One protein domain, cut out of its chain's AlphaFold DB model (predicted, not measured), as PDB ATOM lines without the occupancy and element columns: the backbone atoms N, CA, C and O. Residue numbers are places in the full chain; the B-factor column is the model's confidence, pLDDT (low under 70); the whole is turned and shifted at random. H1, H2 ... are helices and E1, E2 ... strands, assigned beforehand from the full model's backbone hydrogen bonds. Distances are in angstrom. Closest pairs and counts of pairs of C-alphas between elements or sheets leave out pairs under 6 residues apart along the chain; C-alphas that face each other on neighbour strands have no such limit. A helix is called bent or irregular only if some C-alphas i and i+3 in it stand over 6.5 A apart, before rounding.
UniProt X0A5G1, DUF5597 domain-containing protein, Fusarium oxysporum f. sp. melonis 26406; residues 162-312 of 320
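This is residues 162 to 312 of the 320 residues of the protein "DUF5597 domain-containing protein" of Fusarium oxysporum f. sp. melonis 26406 (UniProt X0A5G1). Two strongly twisted antiparallel sheets stand partly face to face as a sandwich: the four strands E2, E3, E6 and E9 cover the larger sheet from E1 across to E7, while E8, at the far edge of that sheet, lies beyond the smaller one. The short helix H1 sits at one edge, beside E9 and E7, and the long links of residues 176 to 187 and 280 to 300 lie at one end of the sandwich. The printed part has 151 residues, with ten named strands and one named helix, in the order E1 E2 E3 E4 E5 E6 E7 E8 H1 E9 E10; its class is mostly strand. The sheets run E1 E4 E5 E10 E7 E8 and E2 E3 E6 E9. The whole is compact, with a radius of gyration of the C-alphas of 15.4 A and spans of 42 by 41 by 29 A.

The larger sheet begins at its edge strand E1, residues 170 to 175, whose antiparallel neighbour is E4, residues 211 to 219; N 171 and O 215 are 3.0 A apart, within hydrogen-bond range. E4 forms a hairpin with E5, residues 222 to 228, where N 214 and O 226 are 2.9 A apart. E5 is antiparallel to E10, residues 301 to 309, with N 223 and O 304 at 2.8 A. E10 is antiparallel to E7, residues 243 to 254, with N 245 and O 307 at 2.9 A. E7 forms a hairpin with the other edge strand, E8, residues 260 to 265; their directions differ by 126 degrees, and N 251 and O 264 are 2.9 A apart. From edge to edge the strands' lines turn by 120 degrees. In the smaller sheet, E2, residues 188 to 192, forms a hairpin with E3, residues 195 to 201, where N 190 and O 197 are 3.0 A apart. E3 is antiparallel to E6, residues 230 to 236, with N 198 and O 233 at 2.9 A. E6 is antiparallel to the edge strand E9, residues 276 to 279, with N 232 and O 277 at 2.9 A. Between the sheets, the closest C-alphas of E1 and E2 are those of Phe 173 and Trp 188, 6.6 A apart, and those of E5 and E9 are Tyr 228 and Met 279, 5.2 A apart. E5 and E6 meet only through their link, and E8 and E9 are apart. H1, residues 268 to 274, is on both sheets but at their level, with heights of 3.0 A over the larger and 2.9 A over the smaller; its Gly 274 and Leu 246 of E7 have C-alphas 5.1 A apart. H1 is irregular, with C-alphas 270 and 273 at 7.9 A; 1 of 3 O i to N i+4 pairs and 3 of 4 O i to N i+3 pairs are within hydrogen-bond range.

E1 begins at C-alpha 170, (29.254, 17.131, 115.425), and is 17.5 A long. E2 measures 13.3 A, E3 19.8 A, E4 25.4 A, E5 19.4 A and E6 20.1 A. E7 is the longest strand, 32.5 A, and ends at C-alpha 254, (17.407, 31.179, 108.299). E8 measures 14.0 A, H1 7.5 A and E9 9.4 A. E10, 25.6 A, ends at C-alpha 309, (12.826, 9.520, 131.248).

The two C-alphas farthest apart are those of Ile 180 and Cys 312, at 45.2 A. The printed part has no cut. The links from E1 to E2, 12 residues, and from E9 to E10, 21 residues, are long. The mean pLDDT of the printed part is 89.6, with residues 179 to 184, 295 to 297 and 311 to 312 under 70.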
ATOM      1  N   ILE A 162      28.352  24.973 112.392       93.94
ATOM      2  CA  ILE A 162      29.412  24.053 111.947       93.94
ATOM      3  C   ILE A 162      30.782  24.557 112.418       93.94
ATOM      4  O   ILE A 162      31.552  23.790 113.003       93.94
ATOM      5  N   LEU A 163      31.062  25.846 112.193       93.69
ATOM      6  CA  LEU A 163      32.332  26.491 112.531       93.69
ATOM      7  C   LEU A 163      32.556  26.602 114.047       93.69
ATOM      8  O   LEU A 163      33.694  26.501 114.497       93.69
ATOM      9  N   SER A 164      31.487  26.777 114.830       93.81
ATOM     10  CA  SER A 164      31.575  26.900 116.295       93.81
ATOM     11  C   SER A 164      31.586  25.554 117.028       93.81
ATOM     12  O   SER A 164      32.020  25.487 118.177       93.81
ATOM     13  N   ALA A 165      31.091  24.481 116.406       95.38
ATOM     14  CA  ALA A 165      31.022  23.167 117.036       95.38
ATOM     15  C   ALA A 165      32.415  22.548 117.220       95.38
ATOM     16  O   ALA A 165      33.278  22.636 116.348       95.38
ATOM     17  N   LEU A 166      32.625  21.836 118.326       94.62
ATOM     18  CA  LEU A 166      33.798  20.976 118.481       94.62
ATOM     19  C   LEU A 166      33.621  19.690 117.657       94.62
ATOM     20  O   LEU A 166      32.490  19.226 117.505       94.62
ATOM     21  N   PRO A 167      34.706  19.031 117.203       93.31
ATOM     22  CA  PRO A 167      34.611  17.740 116.511       93.31
ATOM     23  C   PRO A 167      33.821  16.671 117.284       93.31
ATOM     24  O   PRO A 167      33.146  15.839 116.688       93.31
ATOM     25  N   ALA A 168      33.873  16.690 118.620       94.81
ATOM     26  CA  ALA A 168      33.120  15.759 119.463       94.81
ATOM     27  C   ALA A 168      31.603  16.029 119.478       94.81
ATOM     28  O   ALA A 168      30.828  15.123 119.787       94.81
ATOM     29  N   ASP A 169      31.195  17.251 119.137       97.00
ATOM     30  CA  ASP A 169      29.816  17.738 119.170       97.00
ATOM     31  C   ASP A 169      29.146  17.742 117.804       97.00
ATOM     32  O   ASP A 169      27.995  18.147 117.698       97.00
ATOM     33  N   ARG A 170      29.817  17.247 116.767       95.81
ATOM     34  CA  ARG A 170      29.254  17.131 115.425       95.81
ATOM     35  C   ARG A 170      29.457  15.742 114.847       95.81
ATOM     36  O   ARG A 170      30.399  15.025 115.182       95.81
ATOM     37  N   PHE A 171      28.521  15.363 113.998       94.44
ATOM     38  CA  PHE A 171      28.492  14.082 113.319       94.44
ATOM     39  C   PHE A 171      27.707  14.241 112.030       94.44
ATOM     40  O   PHE A 171      26.613  14.797 112.052       94.44
ATOM     41  N   SER A 172      28.242  13.755 110.924       97.12
ATOM     42  CA  SER A 172      27.530  13.712 109.653       97.12
ATOM     43  C   SER A 172      27.575  12.328 109.041       97.12
ATOM     44  O   SER A 172      28.325  11.452 109.473       97.12
ATOM     45  N   PHE A 173      26.708  12.140 108.060       96.88
ATOM     46  CA  PHE A 173      26.427  10.867 107.425       96.88
ATOM     47  C   PHE A 173      25.898  11.121 106.018       96.88
ATOM     48  O   PHE A 173      25.417  12.214 105.696       96.88
ATOM     49  N   PHE A 174      25.945  10.079 105.202       95.56
ATOM     50  CA  PHE A 174      25.270  10.034 103.918       95.56
ATOM     51  C   PHE A 174      24.773   8.617 103.645       95.56
ATOM     52  O   PHE A 174      25.223   7.642 104.248       95.56
ATOM     53  N   PHE A 175      23.829   8.531 102.725       93.56
ATOM     54  CA  PHE A 175      23.333   7.306 102.149       93.56
ATOM     55  C   PHE A 175      23.187   7.538 100.645       93.56
ATOM     56  O   PHE A 175      22.409   8.401 100.229       93.56
ATOM     57  N   ASP A 176      23.923   6.784  99.832       89.94
ATOM     58  CA  ASP A 176      23.849   6.896  98.370       89.94
ATOM     59  C   ASP A 176      22.501   6.399  97.841       89.94
ATOM     60  O   ASP A 176      21.623   5.995  98.600       89.94
ATOM     61  N   GLU A 177      22.270   6.436  96.537       86.44
ATOM     62  CA  GLU A 177      21.044   5.860  95.997       86.44
ATOM     63  C   GLU A 177      21.020   4.329  96.174       86.44
ATOM     64  O   GLU A 177      22.037   3.657  96.022       86.44
ATOM     65  N   ILE A 178      19.857   3.756  96.512       81.50
ATOM     66  CA  ILE A 178      19.722   2.298  96.615       81.50
ATOM     67  C   ILE A 178      19.784   1.691  95.207       81.50
ATOM     68  O   ILE A 178      18.880   1.911  94.388       81.50
ATOM     69  N   GLU A 179      20.813   0.884  94.947       68.81
ATOM     70  CA  GLU A 179      20.831  -0.048  93.821       68.81
ATOM     71  C   GLU A 179      19.985  -1.290  94.142       68.81
ATOM     72  O   GLU A 179      19.950  -1.764  95.278       68.81
ATOM     73  N   ILE A 180      19.294  -1.829  93.130       52.56
ATOM     74  CA  ILE A 180      18.236  -2.862  93.222       52.56
ATOM     75  C   ILE A 180      18.682  -4.148  93.964       52.56
ATOM     76  O   ILE A 180      17.848  -4.936  94.403       52.56
ATOM     77  N   THR A 181      19.988  -4.357  94.149       46.16
ATOM     78  CA  THR A 181      20.596  -5.539  94.780       46.16
ATOM     79  C   THR A 181      21.326  -5.262  96.105       46.16
ATOM     80  O   THR A 181      21.933  -6.181  96.663       46.16
ATOM     81  N   ALA A 182      21.286  -4.040  96.645       52.78
ATOM     82  CA  ALA A 182      22.074  -3.676  97.823       52.78
ATOM     83  C   ALA A 182      21.442  -4.108  99.164       52.78
ATOM     84  O   ALA A 182      20.230  -4.069  99.375       52.78
ATOM     85  N   ARG A 183      22.322  -4.528 100.088       52.88
ATOM     86  CA  ARG A 183      22.040  -4.836 101.501       52.88
ATOM     87  C   ARG A 183      21.362  -3.647 102.191       52.88
ATOM     88  O   ARG A 183      21.674  -2.507 101.886       52.88
ATOM     89  N   VAL A 184      20.517  -3.928 103.187       60.44
ATOM     90  CA  VAL A 184      20.007  -2.908 104.120       60.44
ATOM     91  C   VAL A 184      21.190  -2.123 104.694       60.44
ATOM     92  O   VAL A 184      22.087  -2.725 105.296       60.44
ATOM     93  N   ASP A 185      21.196  -0.803 104.494       72.31
ATOM     94  CA  ASP A 185      22.239   0.069 105.029       72.31
ATOM     95  C   ASP A 185      22.308  -0.061 106.547       72.31
ATOM     96  O   ASP A 185      21.291  -0.091 107.248       72.31
ATOM     97  N   LYS A 186      23.530  -0.126 107.079       84.50
ATOM     98  CA  LYS A 186      23.709  -0.056 108.527       84.50
ATOM     99  C   LYS A 186      23.398   1.367 108.995       84.50
ATOM    100  O   LYS A 186      23.803   2.317 108.328       84.50
ATOM    101  N   PRO A 187      22.749   1.530 110.158       93.19
ATOM    102  CA  PRO A 187      22.529   2.850 110.719       93.19
ATOM    103  C   PRO A 187      23.860   3.526 111.046       93.19
ATOM    104  O   PRO A 187      24.763   2.916 111.630       93.19
ATOM    105  N   TRP A 188      23.938   4.816 110.743       96.62
ATOM    106  CA  TRP A 188      25.002   5.696 111.208       96.62
ATOM    107  C   TRP A 188      24.781   5.996 112.689       96.62
ATOM    108  O   TRP A 188      23.670   6.310 113.108       96.62
ATOM    109  N   VAL A 189      25.820   5.872 113.516       97.38
ATOM    110  CA  VAL A 189      25.674   5.974 114.974       97.38
ATOM    111  C   VAL A 189      26.746   6.867 115.576       97.38
ATOM    112  O   VAL A 189      27.938   6.649 115.369       97.38
ATOM    113  N   LYS A 190      26.322   7.795 116.438       97.19
ATOM    114  CA  LYS A 190      27.208   8.597 117.287       97.19
ATOM    115  C   LYS A 190      26.690   8.649 118.715       97.19
ATOM    116  O   LYS A 190      25.489   8.709 118.956       97.19
ATOM    117  N   VAL A 191      27.607   8.645 119.677       97.31
ATOM    118  CA  VAL A 191      27.295   8.914 121.083       97.31
ATOM    119  C   VAL A 191      27.785  10.314 121.441       97.31
ATOM    120  O   VAL A 191      28.963  10.621 121.256       97.31
ATOM    121  N   PHE A 192      26.878  11.139 121.960       95.94
ATOM    122  CA  PHE A 192      27.140  12.469 122.495       95.94
ATOM    123  C   PHE A 192      26.877  12.464 124.002       95.94
ATOM    124  O   PHE A 192      25.728  12.527 124.441       95.94
ATOM    125  N   GLY A 193      27.936  12.370 124.807       93.38
ATOM    126  CA  GLY A 193      27.786  12.199 126.254       93.38
ATOM    127  C   GLY A 193      27.031  10.907 126.578       93.38
ATOM    128  O   GLY A 193      27.513   9.819 126.274       93.38
ATOM    129  N   ASP A 194      25.846  11.023 127.175       94.19
ATOM    130  CA  ASP A 194      24.964   9.903 127.513       94.19
ATOM    131  C   ASP A 194      23.832   9.677 126.495       94.19
ATOM    132  O   ASP A 194      22.974   8.828 126.729       94.19
ATOM    133  N   ILE A 195      23.817  10.388 125.365       96.81
ATOM    134  CA  ILE A 195      22.812  10.223 124.311       96.81
ATOM    135  C   ILE A 195      23.433   9.524 123.102       96.81
ATOM    136  O   ILE A 195      24.344  10.043 122.459       96.81
ATOM    137  N   LYS A 196      22.908   8.351 122.750       97.50
ATOM    138  CA  LYS A 196      23.154   7.701 121.461       97.50
ATOM    139  C   LYS A 196      22.188   8.263 120.425       97.50
ATOM    140  O   LYS A 196      20.979   8.238 120.643       97.50
ATOM    141  N   VAL A 197      22.723   8.692 119.295       98.00
ATOM    142  CA  VAL A 197      21.971   9.069 118.102       98.00
ATOM    143  C   VAL A 197      22.224   8.011 117.039       98.00
ATOM    144  O   VAL A 197      23.379   7.720 116.720       98.00
ATOM    145  N   SER A 198      21.151   7.412 116.533       97.81
ATOM    146  CA  SER A 198      21.175   6.506 115.383       97.81
ATOM    147  C   SER A 198      20.454   7.173 114.220       97.81
ATOM    148  O   SER A 198      19.383   7.742 114.422       97.81
ATOM    149  N   VAL A 199      21.019   7.086 113.024       97.94
ATOM    150  CA  VAL A 199      20.467   7.672 111.807       97.94
ATOM    151  C   VAL A 199      20.273   6.587 110.762       97.94
ATOM    152  O   VAL A 199      21.173   5.790 110.504       97.94
ATOM    153  N   GLU A 200      19.090   6.584 110.166       95.56
ATOM    154  CA  GLU A 200      18.652   5.672 109.110       95.56
ATOM    155  C   GLU A 200      18.005   6.487 107.992       95.56
ATOM    156  O   GLU A 200      17.671   7.656 108.191       95.56
ATOM    157  N   ARG A 201      17.780   5.883 106.822       93.81
ATOM    158  CA  ARG A 201      16.956   6.517 105.787       93.81
ATOM    159  C   ARG A 201      15.552   6.790 106.323       93.81
ATOM    160  O   ARG A 201      15.014   6.007 107.108       93.81
ATOM    161  N   ALA A 202      14.960   7.894 105.887       92.00
ATOM    162  CA  ALA A 202      13.559   8.166 106.155       92.00
ATOM    163  C   ALA A 202      12.721   7.049 105.524       92.00
ATOM    164  O   ALA A 202      12.931   6.679 104.367       92.00
ATOM    165  N   PHE A 203      11.790   6.498 106.299       88.19
ATOM    166  CA  PHE A 203      10.869   5.496 105.785       88.19
ATOM    167  C   PHE A 203       9.898   6.142 104.795       88.19
ATOM    168  O   PHE A 203       9.256   7.143 105.114       88.19
ATOM    169  N   THR A 204       9.754   5.530 103.624       86.44
ATOM    170  CA  THR A 204       8.719   5.863 102.648       86.44
ATOM    171  C   THR A 204       8.040   4.579 102.172       86.44
ATOM    172  O   THR A 204       8.563   3.482 102.372       86.44
ATOM    173  N   PHE A 205       6.849   4.699 101.585       87.25
ATOM    174  CA  PHE A 205       6.124   3.541 101.048       87.25
ATOM    175  C   PHE A 205       6.615   3.107  99.658       87.25
ATOM    176  O   PHE A 205       6.381   1.965  99.269       87.25
ATOM    177  N   GLY A 206       7.291   3.999  98.928       88.38
ATOM    178  CA  GLY A 206       7.980   3.706  97.671       88.38
ATOM    179  C   GLY A 206       9.462   3.389  97.885       88.38
ATOM    180  O   GLY A 206       9.842   2.757  98.872       88.38
ATOM    181  N   LYS A 207      10.321   3.821  96.955       88.69
ATOM    182  CA  LYS A 207      11.776   3.639  97.037       88.69
ATOM    183  C   LYS A 207      12.402   4.700  97.957       88.69
ATOM    184  O   LYS A 207      12.322   5.893  97.654       88.69
ATOM    185  N   PRO A 208      13.122   4.313  99.025       88.31
ATOM    186  CA  PRO A 208      13.910   5.272  99.789       88.31
ATOM    187  C   PRO A 208      14.979   5.924  98.901       88.31
ATOM    188  O   PRO A 208      15.778   5.244  98.252       88.31
ATOM    189  N   GLY A 209      14.988   7.256  98.874       89.19
ATOM    190  CA  GLY A 209      15.967   8.040  98.123       89.19
ATOM    191  C   GLY A 209      17.329   8.141  98.823       89.19
ATOM    192  O   GLY A 209      17.481   7.665  99.955       89.19
ATOM    193  N   PRO A 210      18.320   8.786  98.179       91.44
ATOM    194  CA  PRO A 210      19.567   9.162  98.837       91.44
ATOM    195  C   PRO A 210      19.289  10.088 100.026       91.44
ATOM    196  O   PRO A 210      18.224  10.706 100.119       91.44
ATOM    197  N   ALA A 211      20.246  10.170 100.940       93.69
ATOM    198  CA  ALA A 211      20.132  10.990 102.133       93.69
ATOM    199  C   ALA A 211      21.493  11.530 102.560       93.69
ATOM    200  O   ALA A 211      22.533  10.923 102.317       93.69
ATOM    201  N   GLY A 212      21.497  12.674 103.226       95.38
ATOM    202  CA  GLY A 212      22.723  13.312 103.681       95.38
ATOM    203  C   GLY A 212      22.409  14.379 104.704       95.38
ATOM    204  O   GLY A 212      21.397  15.076 104.595       95.38
ATOM    205  N   GLY A 213      23.257  14.481 105.720       96.81
ATOM    206  CA  GLY A 213      23.002  15.421 106.792       96.81
ATOM    207  C   GLY A 213      24.094  15.496 107.838       96.81
ATOM    208  O   GLY A 213      25.083  14.760 107.823       96.81
ATOM    209  N   LEU A 214      23.890  16.423 108.768       97.12
ATOM    210  CA  LEU A 214      24.724  16.616 109.942       97.12
ATOM    211  C   LEU A 214      23.853  16.838 111.179       97.12
ATOM    212  O   LEU A 214      22.769  17.420 111.120       97.12
ATOM    213  N   ILE A 215      24.352  16.376 112.317       98.25
ATOM    214  CA  ILE A 215      23.774  16.576 113.640       98.25
ATOM    215  C   ILE A 215      24.843  17.235 114.504       98.25
ATOM    216  O   ILE A 215      25.952  16.711 114.634       98.25
ATOM    217  N   ILE A 216      24.504  18.380 115.095       97.75
ATOM    218  CA  ILE A 216      25.375  19.118 116.017       97.75
ATOM    219  C   ILE A 216      24.695  19.203 117.381       97.75
ATOM    220  O   ILE A 216      23.538  19.612 117.487       97.75
ATOM    221  N   ARG A 217      25.418  18.851 118.443       97.81
ATOM    222  CA  ARG A 217      25.004  19.073 119.826       97.81
ATOM    223  C   ARG A 217      25.255  20.532 120.206       97.81
ATOM    224  O   ARG A 217      26.391  20.988 120.223       97.81
ATOM    225  N   LEU A 218      24.184  21.250 120.530       96.06
ATOM    226  CA  LEU A 218      24.216  22.664 120.923       96.06
ATOM    227  C   LEU A 218      24.424  22.843 122.430       96.06
ATOM    228  O   LEU A 218      25.073  23.785 122.870       96.06
ATOM    229  N   ALA A 219      23.824  21.961 123.225       94.75
ATOM    230  CA  ALA A 219      23.925  21.940 124.680       94.75
ATOM    231  C   ALA A 219      23.562  20.538 125.191       94.75
ATOM    232  O   ALA A 219      23.321  19.624 124.397       94.75
ATOM    233  N   ASP A 220      23.480  20.362 126.512       90.56
ATOM    234  CA  ASP A 220      22.934  19.125 127.068       90.56
ATOM    235  C   ASP A 220      21.530  18.869 126.495       90.56
ATOM    236  O   ASP A 220      20.646  19.724 126.581       90.56
ATOM    237  N   ARG A 221      21.361  17.709 125.850       93.19
ATOM    238  CA  ARG A 221      20.111  17.237 125.223       93.19
ATOM    239  C   ARG A 221      19.510  18.136 124.137       93.19
ATOM    240  O   ARG A 221      18.389  17.871 123.705       93.19
ATOM    241  N   LYS A 222      20.228  19.160 123.671       97.44
ATOM    242  CA  LYS A 222      19.794  20.045 122.582       97.44
ATOM    243  C   LYS A 222      20.672  19.842 121.366       97.44
ATOM    244  O   LYS A 222      21.894  19.953 121.456       97.44
ATOM    245  N   PHE A 223      20.039  19.594 120.233       98.31
ATOM    246  CA  PHE A 223      20.696  19.306 118.969       98.31
ATOM    247  C   PHE A 223      20.109  20.175 117.860       98.31
ATOM    248  O   PHE A 223      18.950  20.583 117.925       98.31
ATOM    249  N   ILE A 224      20.904  20.426 116.831       97.19
ATOM    250  CA  ILE A 224      20.423  20.833 115.517       97.19
ATOM    251  C   ILE A 224      20.659  19.667 114.559       97.19
ATOM    252  O   ILE A 224      21.720  19.043 114.570       97.19
ATOM    253  N   VAL A 225      19.632  19.343 113.788       97.50
ATOM    254  CA  VAL A 225      19.571  18.248 112.826       97.50
ATOM    255  C   VAL A 225      19.347  18.877 111.460       97.50
ATOM    256  O   VAL A 225      18.433  19.683 111.292       97.50
ATOM    257  N   VAL A 226      20.210  18.566 110.502       97.06
ATOM    258  CA  VAL A 226      20.294  19.288 109.231       97.06
ATOM    259  C   VAL A 226      20.444  18.297 108.088       97.06
ATOM    260  O   VAL A 226      21.213  17.346 108.208       97.06
ATOM    261  N   GLY A 227      19.754  18.542 106.978       96.00
ATOM    262  CA  GLY A 227      19.813  17.728 105.764       96.00
ATOM    263  C   GLY A 227      18.475  17.079 105.412       96.00
ATOM    264  O   GLY A 227      17.426  17.521 105.883       96.00
ATOM    265  N   TYR A 228      18.526  16.043 104.571       95.06
ATOM    266  CA  TYR A 228      17.351  15.432 103.941       95.06
ATOM    267  C   TYR A 228      17.495  13.915 103.769       95.06
ATOM    268  O   TYR A 228      18.606  13.385 103.697       95.06
ATOM    269  N   GLY A 229      16.355  13.236 103.664       94.19
ATOM    270  CA  GLY A 229      16.231  11.811 103.346       94.19
ATOM    271  C   GLY A 229      16.447  10.842 104.514       94.19
ATOM    272  O   GLY A 229      16.549   9.638 104.285       94.19
ATOM    273  N   PHE A 230      16.517  11.313 105.761       95.31
ATOM    274  CA  PHE A 230      16.868  10.489 106.923       95.31
ATOM    275  C   PHE A 230      15.887  10.633 108.094       95.31
ATOM    276  O   PHE A 230      15.111  11.582 108.178       95.31
ATOM    277  N   GLN A 231      15.952   9.698 109.037       95.75
ATOM    278  CA  GLN A 231      15.335   9.803 110.356       95.75
ATOM    279  C   GLN A 231      16.405   9.645 111.444       95.75
ATOM    280  O   GLN A 231      17.315   8.823 111.308       95.75
ATOM    281  N   ALA A 232      16.313  10.431 112.517       97.19
ATOM    282  CA  ALA A 232      17.254  10.399 113.637       97.19
ATOM    283  C   ALA A 232      16.561   9.975 114.939       97.19
ATOM    284  O   ALA A 232      15.668  10.666 115.434       97.19
ATOM    285  N   CYS A 233      17.015   8.864 115.519       97.44
ATOM    286  CA  CYS A 233      16.514   8.304 116.773       97.44
ATOM    287  C   CYS A 233      17.475   8.616 117.923       97.44
ATOM    288  O   CYS A 233      18.687   8.414 117.805       97.44
ATOM    289  N   PHE A 234      16.933   9.039 119.065       97.56
ATOM    290  CA  PHE A 234      17.710   9.418 120.246       97.56
ATOM    291  C   PHE A 234      17.462   8.437 121.389       97.56
ATOM    292  O   PHE A 234      16.321   8.141 121.737       97.56
ATOM    293  N   LYS A 235      18.535   7.945 122.011       97.00
ATOM    294  CA  LYS A 235      18.464   6.994 123.124       97.00
ATOM    295  C   LYS A 235      19.416   7.385 124.246       97.00
ATOM    296  O   LYS A 235      20.629   7.387 124.062       97.00
ATOM    297  N   GLY A 236      18.866   7.644 125.427       95.81
ATOM    298  CA  GLY A 236      19.636   7.820 126.651       95.81
ATOM    299  C   GLY A 236      20.293   6.514 127.096       95.81
ATOM    300  O   GLY A 236      19.682   5.444 127.076       95.81
ATOM    301  N   LEU A 237      21.557   6.614 127.492       95.44
ATOM    302  CA  LEU A 237      22.417   5.512 127.920       95.44
ATOM    303  C   LEU A 237      22.668   5.518 129.432       95.44
ATOM    304  O   LEU A 237      23.206   4.551 129.970       95.44
ATOM    305  N   ALA A 238      22.288   6.592 130.131       92.75
ATOM    306  CA  ALA A 238      22.448   6.688 131.573       92.75
ATOM    307  C   ALA A 238      21.669   5.580 132.308       92.75
ATOM    308  O   ALA A 238      20.541   5.219 131.957       92.75
ATOM    309  N   LYS A 239      22.265   5.048 133.382       91.00
ATOM    310  CA  LYS A 239      21.659   3.983 134.190       91.00
ATOM    311  C   LYS A 239      20.299   4.431 134.742       91.00
ATOM    312  O   LYS A 239      20.191   5.465 135.398       91.00
ATOM    313  N   GLY A 240      19.267   3.619 134.517       87.56
ATOM    314  CA  GLY A 240      17.900   3.881 134.984       87.56
ATOM    315  C   GLY A 240      17.024   4.679 134.012       87.56
ATOM    316  O   GLY A 240      15.841   4.856 134.299       87.56
ATOM    317  N   VAL A 241      17.560   5.118 132.868       89.50
ATOM    318  CA  VAL A 241      16.742   5.614 131.754       89.50
ATOM    319  C   VAL A 241      15.972   4.436 131.161       89.50
ATOM    320  O   VAL A 241      16.565   3.440 130.750       89.50
ATOM    321  N   ALA A 242      14.642   4.532 131.160       88.44
ATOM    322  CA  ALA A 242      13.755   3.479 130.663       88.44
ATOM    323  C   ALA A 242      13.190   3.801 129.277       88.44
ATOM    324  O   ALA A 242      12.880   2.889 128.518       88.44
ATOM    325  N   PHE A 243      13.057   5.088 128.954       90.19
ATOM    326  CA  PHE A 243      12.650   5.558 127.637       90.19
ATOM    327  C   PHE A 243      13.350   6.878 127.314       90.19
ATOM    328  O   PHE A 243      13.863   7.571 128.195       90.19
ATOM    329  N   THR A 244      13.386   7.236 126.040       93.00
ATOM    330  CA  THR A 244      13.854   8.541 125.572       93.00
ATOM    331  C   THR A 244      12.832   9.044 124.578       93.00
ATOM    332  O   THR A 244      12.490   8.317 123.655       93.00
ATOM    333  N   GLY A 245      12.296  10.233 124.829       92.31
ATOM    334  CA  GLY A 245      11.338  10.883 123.944       92.31
ATOM    335  C   GLY A 245      11.878  12.209 123.437       92.31
ATOM    336  O   GLY A 245      12.838  12.763 123.982       92.31
ATOM    337  N   LEU A 246      11.233  12.734 122.407       95.69
ATOM    338  CA  LEU A 246      11.477  14.076 121.901       95.69
ATOM    339  C   LEU A 246      10.624  15.060 122.707       95.69
ATOM    340  O   LEU A 246       9.399  14.981 122.691       95.69
ATOM    341  N   HIS A 247      11.262  15.962 123.454       94.62
ATOM    342  CA  HIS A 247      10.550  17.005 124.196       94.62
ATOM    343  C   HIS A 247       9.963  18.042 123.242       94.62
ATOM    344  O   HIS A 247       8.813  18.450 123.383       94.62
ATOM    345  N   SER A 248      10.772  18.484 122.278       96.38
ATOM    346  CA  SER A 248      10.332  19.412 121.248       96.38
ATOM    347  C   SER A 248      11.179  19.260 119.991       96.38
ATOM    348  O   SER A 248      12.381  18.997 120.069       96.38
ATOM    349  N   VAL A 249      10.539  19.433 118.837       97.25
ATOM    350  CA  VAL A 249      11.190  19.446 117.529       97.25
ATOM    351  C   VAL A 249      10.660  20.654 116.767       97.25
ATOM    352  O   VAL A 249       9.450  20.807 116.597       97.25
ATOM    353  N   LYS A 250      11.561  21.550 116.378       96.44
ATOM    354  CA  LYS A 250      11.250  22.845 115.765       96.44
ATOM    355  C   LYS A 250      11.885  22.899 114.394       96.44
ATOM    356  O   LYS A 250      13.104  22.808 114.309       96.44
ATOM    357  N   GLU A 251      11.088  23.080 113.353       95.94
ATOM    358  CA  GLU A 251      11.634  23.438 112.051       95.94
ATOM    359  C   GLU A 251      12.187  24.859 112.115       95.94
ATOM    360  O   GLU A 251      11.525  25.766 112.632       95.94
ATOM    361  N   MET A 252      13.394  25.043 111.596       95.62
ATOM    362  CA  MET A 252      14.115  26.305 111.662       95.62
ATOM    363  C   MET A 252      14.305  26.864 110.260       95.62
ATOM    364  O   MET A 252      14.753  26.164 109.358       95.62
ATOM    365  N   GLU A 253      14.053  28.152 110.082       92.94
ATOM    366  CA  GLU A 253      14.427  28.865 108.864       92.94
ATOM    367  C   GLU A 253      15.491  29.916 109.167       92.94
ATOM    368  O   GLU A 253      15.495  30.516 110.240       92.94
ATOM    369  N   SER A 254      16.403  30.120 108.222       89.69
ATOM    370  CA  SER A 254      17.407  31.179 108.299       89.69
ATOM    371  C   SER A 254      16.869  32.439 107.640       89.69
ATOM    372  O   SER A 254      16.315  32.365 106.542       89.69
ATOM    373  N   ASP A 255      17.093  33.589 108.264       86.31
ATOM    374  CA  ASP A 255      16.969  34.876 107.582       86.31
ATOM    375  C   ASP A 255      18.181  35.164 106.673       86.31
ATOM    376  O   ASP A 255      19.069  34.321 106.492       86.31
ATOM    377  N   GLN A 256      18.198  36.359 106.070       77.94
ATOM    378  CA  GLN A 256      19.270  36.820 105.179       77.94
ATOM    379  C   GLN A 256      20.621  36.996 105.894       77.94
ATOM    380  O   GLN A 256      21.656  37.014 105.231       77.94
ATOM    381  N   GLU A 257      20.619  37.106 107.224       78.25
ATOM    382  CA  GLU A 257      21.811  37.304 108.053       78.25
ATOM    383  C   GLU A 257      22.364  35.977 108.601       78.25
ATOM    384  O   GLU A 257      23.427  35.963 109.218       78.25
ATOM    385  N   GLY A 258      21.689  34.847 108.346       74.06
ATOM    386  CA  GLY A 258      22.097  33.527 108.840       74.06
ATOM    387  C   GLY A 258      21.479  33.153 110.191       74.06
ATOM    388  O   GLY A 258      21.809  32.109 110.756       74.06
ATOM    389  N   LYS A 259      20.590  33.984 110.744       88.94
ATOM    390  CA  LYS A 259      19.989  33.736 112.053       88.94
ATOM    391  C   LYS A 259      18.787  32.811 111.914       88.94
ATOM    392  O   LYS A 259      17.852  33.071 111.158       88.94
ATOM    393  N   LEU A 260      18.799  31.734 112.700       92.88
ATOM    394  CA  LEU A 260      17.710  30.765 112.724       92.88
ATOM    395  C   LEU A 260      16.524  31.269 113.554       92.88
ATOM    396  O   LEU A 260      16.678  31.664 114.714       92.88
ATOM    397  N   ARG A 261      15.325  31.180 112.981       94.75
ATOM    398  CA  ARG A 261      14.043  31.397 113.659       94.75
ATOM    399  C   ARG A 261      13.146  30.175 113.507       94.75
ATOM    400  O   ARG A 261      13.266  29.417 112.551       94.75
ATOM    401  N   ILE A 262      12.263  29.978 114.480       96.12
ATOM    402  CA  ILE A 262      11.312  28.866 114.464       96.12
ATOM    403  C   ILE A 262      10.271  29.151 113.382       96.12
ATOM    404  O   ILE A 262       9.604  30.182 113.443       96.12
ATOM    405  N   LEU A 263      10.121  28.230 112.434       94.81
ATOM    406  CA  LEU A 263       9.065  28.270 111.425       94.81
ATOM    407  C   LEU A 263       7.796  27.590 111.954       94.81
ATOM    408  O   LEU A 263       6.717  28.176 111.949       94.81
ATOM    409  N   ARG A 264       7.931  26.353 112.445       93.38
ATOM    410  CA  ARG A 264       6.831  25.569 113.027       93.38
ATOM    411  C   ARG A 264       7.345  24.458 113.940       93.38
ATOM    412  O   ARG A 264       8.540  24.181 114.000       93.38
ATOM    413  N   MET A 265       6.421  23.817 114.646       94.88
ATOM    414  CA  MET A 265       6.682  22.630 115.460       94.88
ATOM    415  C   MET A 265       6.421  21.367 114.636       94.88
ATOM    416  O   MET A 265       5.379  21.279 113.992       94.88
ATOM    417  N   PHE A 266       7.320  20.386 114.703       94.19
ATOM    418  CA  PHE A 266       7.016  19.021 114.268       94.19
ATOM    419  C   PHE A 266       6.276  18.276 115.378       94.19
ATOM    420  O   PHE A 266       6.509  18.512 116.567       94.19
ATOM    421  N   ASN A 267       5.379  17.378 114.983       91.50
ATOM    422  CA  ASN A 267       4.657  16.481 115.881       91.50
ATOM    423  C   ASN A 267       4.277  15.206 115.107       91.50
ATOM    424  O   ASN A 267       4.874  14.958 114.070       91.50
ATOM    425  N   GLY A 268       3.356  14.377 115.610       91.00
ATOM    426  CA  GLY A 268       2.709  13.308 114.837       91.00
ATOM    427  C   GLY A 268       3.683  12.480 113.994       91.00
ATOM    428  O   GLY A 268       4.667  11.950 114.524       91.00
ATOM    429  N   ASP A 269       3.424  12.413 112.691       90.19
ATOM    430  CA  ASP A 269       4.220  11.654 111.725       90.19
ATOM    431  C   ASP A 269       5.622  12.250 111.510       90.19
ATOM    432  O   ASP A 269       6.591  11.495 111.418       90.19
ATOM    433  N   GLU A 270       5.787  13.579 111.571       92.00
ATOM    434  CA  GLU A 270       7.099  14.251 111.494       92.00
ATOM    435  C   GLU A 270       8.046  13.861 112.647       92.00
ATOM    436  O   GLU A 270       9.263  14.055 112.570       92.00
ATOM    437  N   THR A 271       7.493  13.291 113.721       93.75
ATOM    438  CA  THR A 271       8.252  12.777 114.872       93.75
ATOM    439  C   THR A 271       8.089  11.271 115.105       93.75
ATOM    440  O   THR A 271       8.561  10.757 116.123       93.75
ATOM    441  N   LYS A 272       7.371  10.558 114.225       92.06
ATOM    442  CA  LYS A 272       6.920   9.167 114.440       92.06
ATOM    443  C   LYS A 272       6.346   8.937 115.845       92.06
ATOM    444  O   LYS A 272       6.732   8.007 116.550       92.06
ATOM    445  N   GLY A 273       5.486   9.843 116.304       90.19
ATOM    446  CA  GLY A 273       4.932   9.793 117.660       90.19
ATOM    447  C   GLY A 273       5.973   9.997 118.773       90.19
ATOM    448  O   GLY A 273       5.811   9.467 119.870       90.19
ATOM    449  N   GLY A 274       7.043  10.746 118.501       91.81
ATOM    450  CA  GLY A 274       8.122  11.047 119.445       91.81
ATOM    451  C   GLY A 274       9.292  10.055 119.450       91.81
ATOM    452  O   GLY A 274      10.176  10.199 120.298       91.81
ATOM    453  N   GLU A 275       9.317   9.073 118.543       92.00
ATOM    454  CA  GLU A 275      10.390   8.074 118.424       92.00
ATOM    455  C   GLU A 275      11.622   8.613 117.676       92.00
ATOM    456  O   GLU A 275      12.762   8.345 118.072       92.00
ATOM    457  N   ALA A 276      11.407   9.375 116.602       95.06
ATOM    458  CA  ALA A 276      12.468   9.802 115.694       95.06
ATOM    459  C   ALA A 276      12.150  11.154 115.063       95.06
ATOM    460  O   ALA A 276      11.003  11.439 114.758       95.06
ATOM    461  N   VAL A 277      13.162  11.975 114.806       95.69
ATOM    462  CA  VAL A 277      12.991  13.189 113.995       95.69
ATOM    463  C   VAL A 277      13.079  12.792 112.529       95.69
ATOM    464  O   VAL A 277      14.125  12.290 112.114       95.69
ATOM    465  N   VAL A 278      12.008  12.993 111.761       95.06
ATOM    466  CA  VAL A 278      11.963  12.647 110.334       95.06
ATOM    467  C   VAL A 278      12.339  13.868 109.498       95.06
ATOM    468  O   VAL A 278      11.666  14.894 109.538       95.06
ATOM    469  N   MET A 279      13.417  13.748 108.724       95.38
ATOM    470  CA  MET A 279      13.912  14.754 107.784       95.38
ATOM    471  C   MET A 279      13.764  14.190 106.363       95.38
ATOM    472  O   MET A 279      14.699  13.566 105.860       95.38
ATOM    473  N   PRO A 280      12.592  14.317 105.716       92.50
ATOM    474  CA  PRO A 280      12.342  13.690 104.419       92.50
ATOM    475  C   PRO A 280      13.187  14.260 103.281       92.50
ATOM    476  O   PRO A 280      13.823  15.302 103.416       92.50
ATOM    477  N   ASN A 281      13.177  13.573 102.138       91.06
ATOM    478  CA  ASN A 281      13.594  14.179 100.874       91.06
ATOM    479  C   ASN A 281      12.588  15.257 100.437       91.06
ATOM    480  O   ASN A 281      11.450  15.266 100.896       91.06
ATOM    481  N   GLU A 282      12.996  16.167  99.551       86.12
ATOM    482  CA  GLU A 282      12.077  17.177  98.988       86.12
ATOM    483  C   GLU A 282      10.923  16.525  98.219       86.12
ATOM    484  O   GLU A 282       9.785  16.982  98.299       86.12
ATOM    485  N   GLU A 283      11.219  15.414  97.544       87.88
ATOM    486  CA  GLU A 283      10.263  14.590  96.810       87.88
ATOM    487  C   GLU A 283      10.346  13.142  97.331       87.88
ATOM    488  O   GLU A 283      11.069  12.317  96.765       87.88
ATOM    489  N   PRO A 284       9.693  12.816  98.464       89.06
ATOM    490  CA  PRO A 284       9.630  11.445  98.960       89.06
ATOM    491  C   PRO A 284       8.809  10.566  98.015       89.06
ATOM    492  O   PRO A 284       7.713  10.943  97.603       89.06
ATOM    493  N   ASP A 285       9.310   9.369  97.722       89.38
ATOM    494  CA  ASP A 285       8.584   8.385  96.925       89.38
ATOM    495  C   ASP A 285       7.647   7.558  97.817       89.38
ATOM    496  O   ASP A 285       8.096   6.756  98.643       89.38
ATOM    497  N   TYR A 286       6.341   7.754  97.650       87.19
ATOM    498  CA  TYR A 286       5.292   7.010  98.350       87.19
ATOM    499  C   TYR A 286       4.756   5.809  97.556       87.19
ATOM    500  O   TYR A 286       3.875   5.104  98.053       87.19
ATOM    501  N   GLY A 287       5.279   5.548  96.354       88.75
ATOM    502  CA  GLY A 287       4.731   4.546  95.445       88.75
ATOM    503  C   GLY A 287       3.240   4.785  95.190       88.75
ATOM    504  O   GLY A 287       2.808   5.918  94.987       88.75
ATOM    505  N   ASP A 288       2.445   3.718  95.273       90.25
ATOM    506  CA  ASP A 288       0.985   3.775  95.111       90.25
ATOM    507  C   ASP A 288       0.233   4.077  96.424       90.25
ATOM    508  O   ASP A 288      -1.001   4.042  96.465       90.25
ATOM    509  N   PHE A 289       0.942   4.335  97.530       88.06
ATOM    510  CA  PHE A 289       0.298   4.566  98.821       88.06
ATOM    511  C   PHE A 289      -0.216   6.011  98.938       88.06
ATOM    512  O   PHE A 289       0.547   6.955  98.731       88.06
ATOM    513  N   PRO A 290      -1.489   6.230  99.319       85.00
ATOM    514  CA  PRO A 290      -2.102   7.555  99.235       85.00
ATOM    515  C   PRO A 290      -1.749   8.497 100.396       85.00
ATOM    516  O   PRO A 290      -2.010   9.695 100.303       85.00
ATOM    517  N   VAL A 291      -1.212   7.984 101.509       82.44
ATOM    518  CA  VAL A 291      -0.916   8.799 102.698       82.44
ATOM    519  C   VAL A 291       0.552   9.200 102.709       82.44
ATOM    520  O   VAL A 291       1.443   8.355 102.805       82.44
ATOM    521  N   ALA A 292       0.797  10.508 102.690       80.56
ATOM    522  CA  ALA A 292       2.123  11.067 102.887       80.56
ATOM    523  C   ALA A 292       2.503  11.028 104.377       80.56
ATOM    524  O   ALA A 292       2.093  11.891 105.148       80.56
ATOM    525  N   THR A 293       3.289  10.031 104.785       77.38
ATOM    526  CA  THR A 293       3.781   9.878 106.172       77.38
ATOM    527  C   THR A 293       5.015  10.714 106.483       77.38
ATOM    528  O   THR A 293       5.457  10.765 107.626       77.38
ATOM    529  N   THR A 294       5.595  11.376 105.485       78.81
ATOM    530  CA  THR A 294       6.708  12.300 105.686       78.81
ATOM    531  C   THR A 294       6.320  13.683 105.166       78.81
ATOM    532  O   THR A 294       6.462  14.022 103.991       78.81
ATOM    533  N   VAL A 295       5.729  14.488 106.045       67.44
ATOM    534  CA  VAL A 295       5.292  15.847 105.708       67.44
ATOM    535  C   VAL A 295       6.544  16.724 105.614       67.44
ATOM    536  O   VAL A 295       7.392  16.667 106.506       67.44
ATOM    537  N   PRO A 296       6.739  17.474 104.515       56.81
ATOM    538  CA  PRO A 296       8.069  17.923 104.129       56.81
ATOM    539  C   PRO A 296       8.679  18.852 105.181       56.81
ATOM    540  O   PRO A 296       8.048  19.831 105.557       56.81
ATOM    541  N   ALA A 297       9.916  18.584 105.606       65.00
ATOM    542  CA  ALA A 297      10.770  19.483 106.385       65.00
ATOM    543  C   ALA A 297      11.533  20.426 105.433       65.00
ATOM    544  O   ALA A 297      12.757  20.339 105.293       65.00
ATOM    545  N   CYS A 298      10.799  21.271 104.700       75.12
ATOM    546  CA  CYS A 298      11.285  22.028 103.540       75.12
ATOM    547  C   CYS A 298      12.572  22.828 103.796       75.12
ATOM    548  O   CYS A 298      13.380  23.040 102.889       75.12
ATOM    549  N   THR A 299      12.780  23.300 105.023       90.94
ATOM    550  CA  THR A 299      13.944  24.128 105.364       90.94
ATOM    551  C   THR A 299      15.264  23.355 105.398       90.94
ATOM    552  O   THR A 299      16.317  23.980 105.204       90.94
ATOM    553  N   GLY A 300      15.209  22.036 105.625       93.81
ATOM    554  CA  GLY A 300      16.372  21.174 105.842       93.81
ATOM    555  C   GLY A 300      17.050  21.372 107.199       93.81
ATOM    556  O   GLY A 300      18.191  20.947 107.358       93.81
ATOM    557  N   VAL A 301      16.405  22.050 108.159       95.88
ATOM    558  CA  VAL A 301      16.982  22.368 109.475       95.88
ATOM    559  C   VAL A 301      15.931  22.195 110.573       95.88
ATOM    560  O   VAL A 301      14.869  22.812 110.533       95.88
ATOM    561  N   ALA A 302      16.247  21.411 111.600       96.88
ATOM    562  CA  ALA A 302      15.411  21.239 112.781       96.88
ATOM    563  C   ALA A 302      16.225  21.366 114.073       96.88
ATOM    564  O   ALA A 302      17.316  20.814 114.195       96.88
ATOM    565  N   GLN A 303      15.687  22.058 115.073       97.31
ATOM    566  CA  GLN A 303      16.209  22.045 116.436       97.31
ATOM    567  C   GLN A 303      15.444  21.013 117.267       97.31
ATOM    568  O   GLN A 303      14.215  21.003 117.287       97.31
ATOM    569  N   VAL A 304      16.180  20.173 117.987       97.75
ATOM    570  CA  VAL A 304      15.659  19.020 118.721       97.75
ATOM    571  C   VAL A 304      16.064  19.116 120.182       97.75
ATOM    572  O   VAL A 304      17.237  19.312 120.498       97.75
ATOM    573  N   GLU A 305      15.102  18.946 121.082       97.75
ATOM    574  CA  GLU A 305      15.348  18.784 122.513       97.75
ATOM    575  C   GLU A 305      14.880  17.402 122.963       97.75
ATOM    576  O   GLU A 305      13.743  17.003 122.706       97.75
ATOM    577  N   VAL A 306      15.768  16.663 123.624       96.62
ATOM    578  CA  VAL A 306      15.568  15.255 123.985       96.62
ATOM    579  C   VAL A 306      15.286  15.120 125.479       96.62
ATOM    580  O   VAL A 306      15.920  15.760 126.317       96.62
ATOM    581  N   TYR A 307      14.364  14.230 125.832       91.38
ATOM    582  CA  TYR A 307      13.998  13.929 127.210       91.38
ATOM    583  C   TYR A 307      14.218  12.439 127.527       91.38
ATOM    584  O   TYR A 307      13.387  11.595 127.176       91.38
ATOM    585  N   PRO A 308      15.329  12.077 128.196       85.81
ATOM    586  CA  PRO A 308      15.494  10.750 128.776       85.81
ATOM    587  C   PRO A 308      14.689  10.643 130.080       85.81
ATOM    588  O   PRO A 308      14.943  11.358 131.051       85.81
ATOM    589  N   GLY A 309      13.717   9.732 130.111       80.19
ATOM    590  CA  GLY A 309      12.826   9.520 131.248       80.19
ATOM    591  C   GLY A 309      13.152   8.250 132.036       80.19
ATOM    592  O   GLY A 309      13.553   7.219 131.486       80.19
ATOM    593  N   LYS A 310      12.926   8.298 133.351       75.38
ATOM    594  CA  LYS A 310      12.817   7.088 134.180       75.38
ATOM    595  C   LYS A 310      11.405   6.523 134.029       75.38
ATOM    596  O   LYS A 310      10.459   7.279 133.820       75.38
ATOM    597  N   ARG A 311      11.242   5.203 134.141       57.34
ATOM    598  CA  ARG A 311       9.910   4.580 134.124       57.34
ATOM    599  C   ARG A 311       9.113   5.155 135.296       57.34
ATOM    600  O   ARG A 311       9.488   4.936 136.446       57.34
ATOM    601  N   CYS A 312       8.052   5.905 135.018       51.28
ATOM    602  CA  CYS A 312       7.115   6.287 136.062       51.28
ATOM    603  C   CYS A 312       6.313   5.027 136.406       51.28
ATOM    604  O   CYS A 312       5.643   4.466 135.539       51.28
TER     605      CYS A 312